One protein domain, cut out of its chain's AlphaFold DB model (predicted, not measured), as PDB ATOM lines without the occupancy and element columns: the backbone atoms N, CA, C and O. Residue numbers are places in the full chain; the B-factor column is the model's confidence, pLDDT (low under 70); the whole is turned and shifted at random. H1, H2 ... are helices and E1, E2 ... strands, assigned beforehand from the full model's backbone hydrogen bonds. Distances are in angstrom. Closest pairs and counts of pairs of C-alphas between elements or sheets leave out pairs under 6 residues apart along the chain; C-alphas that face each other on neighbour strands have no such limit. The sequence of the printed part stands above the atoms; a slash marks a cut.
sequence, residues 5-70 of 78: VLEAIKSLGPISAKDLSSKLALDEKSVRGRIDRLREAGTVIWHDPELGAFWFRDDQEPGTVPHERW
ATOM      1  N   VAL A   5     141.849 137.225 159.953       88.25
ATOM      2  CA  VAL A   5     141.243 137.396 161.283       88.25
ATOM      3  C   VAL A   5     140.762 138.830 161.477       88.25
ATOM      4  O   VAL A   5     139.665 139.041 161.976       88.25
ATOM      5  N   LEU A   6     141.549 139.815 161.036       86.94
ATOM      6  CA  LEU A   6     141.161 141.223 161.095       86.94
ATOM      7  C   LEU A   6     139.934 141.493 160.220       86.94
ATOM      8  O   LEU A   6     138.998 142.143 160.667       86.94
ATOM      9  N   GLU A   7     139.933 140.973 158.995       88.38
ATOM     10  CA  GLU A   7     138.820 141.155 158.058       88.38
ATOM     11  C   GLU A   7     137.538 140.488 158.573       88.38
ATOM     12  O   GLU A   7     136.458 141.068 158.484       88.38
ATOM     13  N   ALA A   8     137.651 139.317 159.206       88.00
ATOM     14  CA  ALA A   8     136.520 138.669 159.859       88.00
ATOM     15  C   ALA A   8     135.996 139.475 161.058       88.00
ATOM     16  O   ALA A   8     134.786 139.607 161.211       88.00
ATOM     17  N   ILE A   9     136.877 140.050 161.884       86.00
ATOM     18  CA  ILE A   9     136.474 140.907 163.012       86.00
ATOM     19  C   ILE A   9     135.791 142.190 162.519       86.00
ATOM     20  O   ILE A   9     134.814 142.615 163.125       86.00
ATOM     21  N   LYS A  10     136.271 142.788 161.424       83.69
ATOM     22  CA  LYS A  10     135.632 143.952 160.790       83.69
ATOM     23  C   LYS A  10     134.245 143.616 160.250       83.69
ATOM     24  O   LYS A  10     133.292 144.321 160.525       83.69
ATOM     25  N   SER A  11     134.129 142.512 159.515       83.44
ATOM     26  CA  SER A  11     132.884 142.157 158.828       83.44
ATOM     27  C   SER A  11     131.821 141.534 159.736       83.44
ATOM     28  O   SER A  11     130.648 141.553 159.372       83.44
ATOM     29  N   LEU A  12     132.214 140.894 160.841       82.19
ATOM     30  CA  LEU A  12     131.326 140.062 161.667       82.19
ATOM     31  C   LEU A  12     131.307 140.470 163.142       82.19
ATOM     32  O   LEU A  12     130.635 139.814 163.937       82.19
ATOM     33  N   GLY A  13     132.079 141.488 163.526       72.44
ATOM     34  CA  GLY A  13     132.122 141.979 164.897       72.44
ATOM     35  C   GLY A  13     130.753 142.497 165.361       72.44
ATOM     36  O   GLY A  13     130.012 143.052 164.550       72.44
ATOM     37  N   PRO A  14     130.408 142.360 166.655       84.94
ATOM     38  CA  PRO A  14     131.163 141.706 167.732       84.94
ATOM     39  C   PRO A  14     131.141 140.166 167.637       84.94
ATOM     40  O   PRO A  14     130.078 139.554 167.588       84.94
ATOM     41  N   ILE A  15     132.319 139.524 167.657       86.50
ATOM     42  CA  ILE A  15     132.460 138.068 167.453       86.50
ATOM     43  C   ILE A  15     133.486 137.428 168.398       86.50
ATOM     44  O   ILE A  15     134.560 137.980 168.629       86.50
ATOM     45  N   SER A  16     133.186 136.248 168.948       89.38
ATOM     46  CA  SER A  16     134.096 135.540 169.861       89.38
ATOM     47  C   SER A  16     135.280 134.884 169.133       89.38
ATOM     48  O   SER A  16     135.202 134.557 167.946       89.38
ATOM     49  N   ALA A  17     136.380 134.619 169.852       89.06
ATOM     50  CA  ALA A  17     137.505 133.854 169.292       89.06
ATOM     51  C   ALA A  17     137.082 132.452 168.820       89.06
ATOM     52  O   ALA A  17     137.617 131.961 167.828       89.06
ATOM     53  N   LYS A  18     136.114 131.835 169.504       89.62
ATOM     54  CA  LYS A  18     135.562 130.516 169.176       89.62
ATOM     55  C   LYS A  18     134.705 130.548 167.906       89.62
ATOM     56  O   LYS A  18     134.773 129.651 167.069       89.62
ATOM     57  N   ASP A  19     133.908 131.595 167.724       89.88
ATOM     58  CA  ASP A  19     133.130 131.772 166.495       89.88
ATOM     59  C   ASP A  19     134.037 132.092 165.306       89.88
ATOM     60  O   ASP A  19     133.854 131.542 164.219       89.88
ATOM     61  N   LEU A  20     135.070 132.915 165.515       90.31
ATOM     62  CA  LEU A  20     136.116 133.154 164.520       90.31
ATOM     63  C   LEU A  20     136.855 131.864 164.157       90.31
ATOM     64  O   LEU A  20     137.091 131.616 162.979       90.31
ATOM     65  N   SER A  21     137.202 131.036 165.143       92.12
ATOM     66  CA  SER A  21     137.895 129.766 164.913       92.12
ATOM     67  C   SER A  21     137.040 128.822 164.066       92.12
ATOM     68  O   SER A  21     137.527 128.256 163.090       92.12
ATOM     69  N   SER A  22     135.741 128.737 164.371       92.25
ATOM     70  CA  SER A  22     134.767 127.947 163.613       92.25
ATOM     71  C   SER A  22     134.596 128.455 162.176       92.25
ATOM     72  O   SER A  22     134.728 127.690 161.223       92.25
ATOM     73  N   LYS A  23     134.383 129.764 161.990       89.62
ATOM     74  CA  LYS A  23     134.167 130.362 160.660       89.62
ATOM     75  C   LYS A  23     135.399 130.321 159.767       89.62
ATOM     76  O   LYS A  23     135.268 130.190 158.555       89.62
ATOM     77  N   LEU A  24     136.583 130.473 160.354       89.81
ATOM     78  CA  LEU A  24     137.842 130.496 159.615       89.81
ATOM     79  C   LEU A  24     138.476 129.107 159.488       89.81
ATOM     80  O   LEU A  24     139.521 128.998 158.850       89.81
ATOM     81  N   ALA A  25     137.870 128.071 160.085       92.06
ATOM     82  CA  ALA A  25     138.445 126.732 160.211       92.06
ATOM     83  C   ALA A  25     139.895 126.772 160.742       92.06
ATOM     84  O   ALA A  25     140.794 126.106 160.230       92.06
ATOM     85  N   LEU A  26     140.128 127.610 161.757       90.06
ATOM     86  CA  LEU A  26     141.419 127.795 162.421       90.06
ATOM     87  C   LEU A  26     141.322 127.345 163.876       90.06
ATOM     88  O   LEU A  26     140.259 127.426 164.479       90.06
ATOM     89  N   ASP A  27     142.447 126.966 164.480       91.50
ATOM     90  CA  ASP A  27     142.520 126.780 165.929       91.50
ATOM     91  C   ASP A  27     142.249 128.083 166.681       91.50
ATOM     92  O   ASP A  27     142.826 129.130 166.376       91.50
ATOM     93  N   GLU A  28     141.458 128.005 167.751       90.31
ATOM     94  CA  GLU A  28     141.150 129.159 168.599       90.31
ATOM     95  C   GLU A  28     142.422 129.803 169.176       90.31
ATOM     96  O   GLU A  28     142.554 131.028 169.205       90.31
ATOM     97  N   LYS A  29     143.420 128.992 169.556       90.38
ATOM     98  CA  LYS A  29     144.732 129.482 170.016       90.38
ATOM     99  C   LYS A  29     145.458 130.282 168.931       90.38
ATOM    100  O   LYS A  29     146.054 131.317 169.226       90.38
ATOM    101  N   SER A  30     145.382 129.827 167.682       90.44
ATOM    102  CA  SER A  30     145.964 130.521 166.530       90.44
ATOM    103  C   SER A  30     145.222 131.822 166.221       90.44
ATOM    104  O   SER A  30     145.863 132.820 165.898       90.44
ATOM    105  N   VAL A  31     143.891 131.838 166.361       91.62
ATOM    106  CA  VAL A  31     143.074 133.055 166.234       91.62
ATOM    107  C   VAL A  31     143.470 134.074 167.298       91.62
ATOM    108  O   VAL A  31     143.823 135.195 166.942       91.62
ATOM    109  N   ARG A  32     143.507 133.681 168.578       89.31
ATOM    110  CA  ARG A  32     143.930 134.560 169.682       89.31
ATOM    111  C   ARG A  32     145.335 135.113 169.455       89.31
ATOM    112  O   ARG A  32     145.511 136.322 169.456       89.31
ATOM    113  N   GLY A  33     146.302 134.257 169.119       90.88
ATOM    114  CA  GLY A  33     147.670 134.701 168.828       90.88
ATOM    115  C   GLY A  33     147.767 135.666 167.638       90.88
ATOM    116  O   GLY A  33     148.609 136.560 167.633       90.88
ATOM    117  N   ARG A  34     146.900 135.530 166.626       91.44
ATOM    118  CA  ARG A  34     146.810 136.502 165.522       91.44
ATOM    119  C   ARG A  34     146.189 137.824 165.968       91.44
ATOM    120  O   ARG A  34     146.659 138.863 165.516       91.44
ATOM    121  N   ILE A  35     145.170 137.791 166.826       88.50
ATOM    122  CA  ILE A  35     144.565 138.992 167.420       88.50
ATOM    123  C   ILE A  35     145.597 139.734 168.271       88.50
ATOM    124  O   ILE A  35     145.754 140.939 168.099       88.50
ATOM    125  N   ASP A  36     146.343 139.028 169.122       89.50
ATOM    126  CA  ASP A  36     147.409 139.627 169.927       89.50
ATOM    127  C   ASP A  36     148.474 140.284 169.045       89.50
ATOM    128  O   ASP A  36     148.721 141.475 169.198       89.50
ATOM    129  N   ARG A  37     148.985 139.591 168.016       89.31
ATOM    130  CA  ARG A  37     149.945 140.191 167.067       89.31
ATOM    131  C   ARG A  37     149.406 141.432 166.361       89.31
ATOM    132  O   ARG A  37     150.155 142.367 166.099       89.31
ATOM    133  N   LEU A  38     148.120 141.439 166.006       87.81
ATOM    134  CA  LEU A  38     147.479 142.607 165.400       87.81
ATOM    135  C   LEU A  38     147.456 143.784 166.380       87.81
ATOM    136  O   LEU A  38     147.783 144.903 165.984       87.81
ATOM    137  N   ARG A  39     147.123 143.534 167.649       84.44
ATOM    138  CA  ARG A  39     147.138 144.548 168.713       84.44
ATOM    139  C   ARG A  39     148.553 145.061 168.981       84.44
ATOM    140  O   ARG A  39     148.740 146.270 169.056       84.44
ATOM    141  N   GLU A  40     149.543 144.172 169.044       85.75
ATOM    142  CA  GLU A  40     150.965 144.523 169.173       85.75
ATOM    143  C   GLU A  40     151.458 145.375 167.995       85.75
ATOM    144  O   GLU A  40     152.233 146.307 168.184       85.75
ATOM    145  N   ALA A  41     150.957 145.117 166.785       84.75
ATOM    146  CA  ALA A  41     151.242 145.918 165.594       84.75
ATOM    147  C   ALA A  41     150.490 147.270 165.546       84.75
ATOM    148  O   ALA A  41     150.582 147.980 164.547       84.75
ATOM    149  N   GLY A  42     149.731 147.629 166.589       80.06
ATOM    150  CA  GLY A  42     148.982 148.888 166.677       80.06
ATOM    151  C   GLY A  42     147.578 148.848 166.063       80.06
ATOM    152  O   GLY A  42     146.936 149.888 165.920       80.06
ATOM    153  N   THR A  43     147.069 147.666 165.704       83.44
ATOM    154  CA  THR A  43     145.705 147.515 165.179       83.44
ATOM    155  C   THR A  43     144.691 147.666 166.308       83.44
ATOM    156  O   THR A  43     144.763 146.964 167.319       83.44
ATOM    157  N   VAL A  44     143.704 148.544 166.125       82.31
ATOM    158  CA  VAL A  44     142.714 148.860 167.165       82.31
ATOM    159  C   VAL A  44     141.588 147.821 167.197       82.31
ATOM    160  O   VAL A  44     140.467 148.060 166.743       82.31
ATOM    161  N   ILE A  45     141.917 146.646 167.729       83.50
ATOM    162  CA  ILE A  45     140.968 145.577 168.049       83.50
ATOM    163  C   ILE A  45     140.632 145.677 169.528       83.50
ATOM    164  O   ILE A  45     141.511 145.620 170.391       83.50
ATOM    165  N   TRP A  46     139.350 145.799 169.812       81.94
ATOM    166  CA  TRP A  46     138.838 145.822 171.168       81.94
ATOM    167  C   TRP A  46     138.373 144.429 171.572       81.94
ATOM    168  O   TRP A  46     138.055 143.594 170.725       81.94
ATOM    169  N   HIS A  47     138.323 144.202 172.879       83.81
ATOM    170  CA  HIS A  47     137.892 142.950 173.475       83.81
ATOM    171  C   HIS A  47     136.866 143.237 174.568       83.81
ATOM    172  O   HIS A  47     137.153 143.995 175.497       83.81
ATOM    173  N   ASP A  48     135.702 142.610 174.455       80.38
ATOM    174  CA  ASP A  48     134.671 142.563 175.479       80.38
ATOM    175  C   ASP A  48     134.924 141.374 176.403       80.38
ATOM    176  O   ASP A  48     134.768 140.226 175.981       80.38
ATOM    177  N   PRO A  49     135.321 141.600 177.660       75.38
ATOM    178  CA  PRO A  49     135.583 140.512 178.587       75.38
ATOM    179  C   PRO A  49     134.308 139.877 179.158       75.38
ATOM    180  O   PRO A  49     134.411 138.796 179.731       75.38
ATOM    181  N   GLU A  50     133.138 140.519 179.054       76.50
ATOM    182  CA  GLU A  50     131.866 139.936 179.505       76.50
ATOM    183  C   GLU A  50     131.333 138.937 178.470       76.50
ATOM    184  O   GLU A  50     130.832 137.873 178.830       76.50
ATOM    185  N   LEU A  51     131.489 139.256 177.184       72.88
ATOM    186  CA  LEU A  51     131.047 138.427 176.061       72.88
ATOM    187  C   LEU A  51     132.163 137.552 175.463       72.88
ATOM    188  O   LEU A  51     131.884 136.669 174.653       72.88
ATOM    189  N   GLY A  52     133.426 137.796 175.824       80.31
ATOM    190  CA  GLY A  52     134.595 137.166 175.197       80.31
ATOM    191  C   GLY A  52     134.714 137.484 173.700       80.31
ATOM    192  O   GLY A  52     135.202 136.655 172.923       80.31
ATOM    193  N   ALA A  53     134.201 138.645 173.286       83.69
ATOM    194  CA  ALA A  53     134.026 139.035 171.890       83.69
ATOM    195  C   ALA A  53     135.036 140.101 171.458       83.69
ATOM    196  O   ALA A  53     135.502 140.901 172.263       83.69
ATOM    197  N   PHE A  54     135.364 140.120 170.170       85.31
ATOM    198  CA  PHE A  54     136.278 141.069 169.550       85.31
ATOM    199  C   PHE A  54     135.552 141.893 168.491       85.31
ATOM    200  O   PHE A  54     134.704 141.374 167.759       85.31
ATOM    201  N   TRP A  55     135.916 143.168 168.386       83.69
ATOM    202  CA  TRP A  55     135.405 144.080 167.361       83.69
ATOM    203  C   TRP A  55     136.482 145.067 166.908       83.69
ATOM    204  O   TRP A  55     137.457 145.335 167.620       83.69
ATOM    205  N   PHE A  56     136.309 145.606 165.703       80.62
ATOM    206  CA  PHE A  56     137.213 146.590 165.116       80.62
ATOM    207  C   PHE A  56     136.616 147.996 165.218       80.62
ATOM    208  O   PHE A  56     135.426 148.171 165.003       80.62
ATOM    209  N   ARG A  57     137.446 148.994 165.554       66.25
ATOM    210  CA  ARG A  57     137.010 150.376 165.848       66.25
ATOM    211  C   ARG A  57     136.405 151.138 164.658       66.25
ATOM    212  O   ARG A  57     135.738 152.139 164.879       66.25
ATOM    213  N   ASP A  58     136.725 150.737 163.434       61.06
ATOM    214  CA  ASP A  58     136.386 151.506 162.225       61.06
ATOM    215  C   ASP A  58     134.938 151.276 161.764       61.06
ATOM    216  O   ASP A  58     134.359 152.130 161.099       61.06
ATOM    217  N   ASP A  59     134.324 150.171 162.198       51.69
ATOM    218  CA  ASP A  59     132.897 149.928 162.031       51.69
ATOM    219  C   ASP A  59     132.146 150.494 163.241       51.69
ATOM    220  O   ASP A  59     132.471 150.187 164.387       51.69
ATOM    221  N   GLN A  60     131.201 151.383 162.929       46.56
ATOM    222  CA  GLN A  60     130.103 151.929 163.732       46.56
ATOM    223  C   GLN A  60     130.039 151.456 165.191       46.56
ATOM    224  O   GLN A  60     129.930 150.259 165.454       46.56
ATOM    225  N   GLU A  61     129.975 152.411 166.137       49.19
ATOM    226  CA  GLU A  61     129.399 152.151 167.466       49.19
ATOM    227  C   GLU A  61     128.182 151.238 167.275       49.19
ATOM    228  O   GLU A  61     127.246 151.645 166.576       49.19
ATOM    229  N   PRO A  62     128.186 149.994 167.786       46.97
ATOM    230  CA  PRO A  62     127.070 149.106 167.537       46.97
ATOM    231  C   PRO A  62     125.852 149.754 168.171       46.97
ATOM    232  O   PRO A  62     125.757 149.857 169.392       46.97
ATOM    233  N   GLY A  63     124.922 150.213 167.331       46.44
ATOM    234  CA  GLY A  63     123.733 150.953 167.760       46.44
ATOM    235  C   GLY A  63     122.835 150.173 168.729       46.44
ATOM    236  O   GLY A  63     121.885 150.724 169.273       46.44
ATOM    237  N   THR A  64     123.138 148.894 168.959       47.94
ATOM    238  CA  THR A  64     122.479 147.979 169.894       47.94
ATOM    239  C   THR A  64     123.207 147.788 171.226       47.94
ATOM    240  O   THR A  64     122.629 147.180 172.127       47.94
ATOM    241  N   VAL A  65     124.433 148.297 171.406       49.75
ATOM    242  CA  VAL A  65     125.155 148.204 172.685       49.75
ATOM    243  C   VAL A  65     125.353 149.611 173.255       49.75
ATOM    244  O   VAL A  65     126.155 150.369 172.715       49.75
ATOM    245  N   PRO A  66     124.667 149.979 174.353       50.25
ATOM    246  CA  PRO A  66     124.747 151.327 174.909       50.25
ATOM    247  C   PRO A  66     126.197 151.712 175.222       50.25
ATOM    248  O   PRO A  66     126.917 150.945 175.866       50.25
ATOM    249  N   HIS A  67     126.597 152.913 174.789       45.59
ATOM    250  CA  HIS A  67     127.943 153.500 174.905       45.59
ATOM    251  C   HIS A  67     128.571 153.400 176.315       45.59
ATOM    252  O   HIS A  67     129.789 153.473 176.484       45.59
ATOM    253  N   GLU A  68     127.749 153.217 177.349       46.53
ATOM    254  CA  GLU A  68     128.150 153.059 178.747       46.53
ATOM    255  C   GLU A  68     128.878 151.735 179.029       46.53
ATOM    256  O   GLU A  68     129.778 151.716 179.871       46.53
ATOM    257  N   ARG A  69     128.581 150.654 178.290       50.97
ATOM    258  CA  ARG A  69     129.320 149.378 178.404       50.97
ATOM    259  C   ARG A  69     130.728 149.435 177.800       50.97
ATOM    260  O   ARG A  69     131.594 148.659 178.183       50.97
ATOM    261  N   TRP A  70     130.992 150.406 176.926       49.28
ATOM    262  CA  TRP A  70     132.254 150.539 176.185       49.28
ATOM    263  C   TRP A  70     133.311 151.341 176.948       49.28
ATOM    264  O   TRP A  70     134.509 151.228 176.688       49.28
TER     265      TRP A  70
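What this domain is: This is residues 5 to 70 of the 78 residues of the protein "HTH_11 domain-containing protein" of Rhizobium sp. Leaf453 (UniProt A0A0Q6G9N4). A two-strand hairpin, E1 and E2, packs with three helices that stand about perpendicular to one another, and a tail of low confidence follows, sticking out at residues 63 to 68. H1 packs beside E2, H2 and H3 meet in a corner, and the far part of H3 reaches E1. You have 66 residues here, in the order H1 H2 H3 E1 E2; the sheet E1 - E2 is antiparallel and the class is mixed, helices and strands. The whole is compact, with a radius of gyration of the C-alphas of 11.4 A and spans of 32 by 24 by 20 A.

How they stand to each other: Start at the hairpin of E1, residues 45 to 48, and E2, residues 53 to 56, antiparallel at 150 degrees; find N 46 and O 55 at 2.9 A and N 48 and O 53 at 2.8 A, within hydrogen-bond range. Residues 15 to 16 pair antiparallel with residues 53 to 54 of E2. Look next at H1, residues 5 to 12: its closest C-alpha to E2 is Lys 10, 5.3 A from that of Phe 56. H1 touches H2, residues 17 to 24, about perpendicular at 88 degrees, the closest C-alphas being Ala 8 and Leu 20, 7.2 A. H3, residues 28 to 40, touches H2 with residues 28 to 32 alone, about perpendicular at 76 degrees, closest at the C-alphas of Ser 21 and Glu 28, 5.0 A. H3 also touches H1, about perpendicular at 83 degrees, at the C-alphas of Val 5 and Val 31, 6.8 A. The closest C-alphas of H3 and E1 are Arg 39 and Ile 45, 6.3 A. H2 and E1 are apart, as are H3 and E2. In H1, H2 and H3 every O i to N i+4 pair is within hydrogen-bond range.

Where its parts are: Find C-alpha 5 at (141.243, 137.396, 161.283), where H1 begins its 10.3 A; H2 measures 10.2 A. H3 runs 18.2 A to C-alpha 40 at (150.965, 144.523, 169.173). E1 is 10.2 A long, and E2 runs 10.6 A to C-alpha 56 at (137.213, 146.590, 165.116).

The domain as a whole: The two C-alphas farthest apart, those of Ala 25 and Glu 68, are 33.8 A apart. The printed part has no cut, and the four links between named elements are tight. Residues 57 to 70 hold no named element, and their pLDDT is under 70; the mean of the printed part is 78.5.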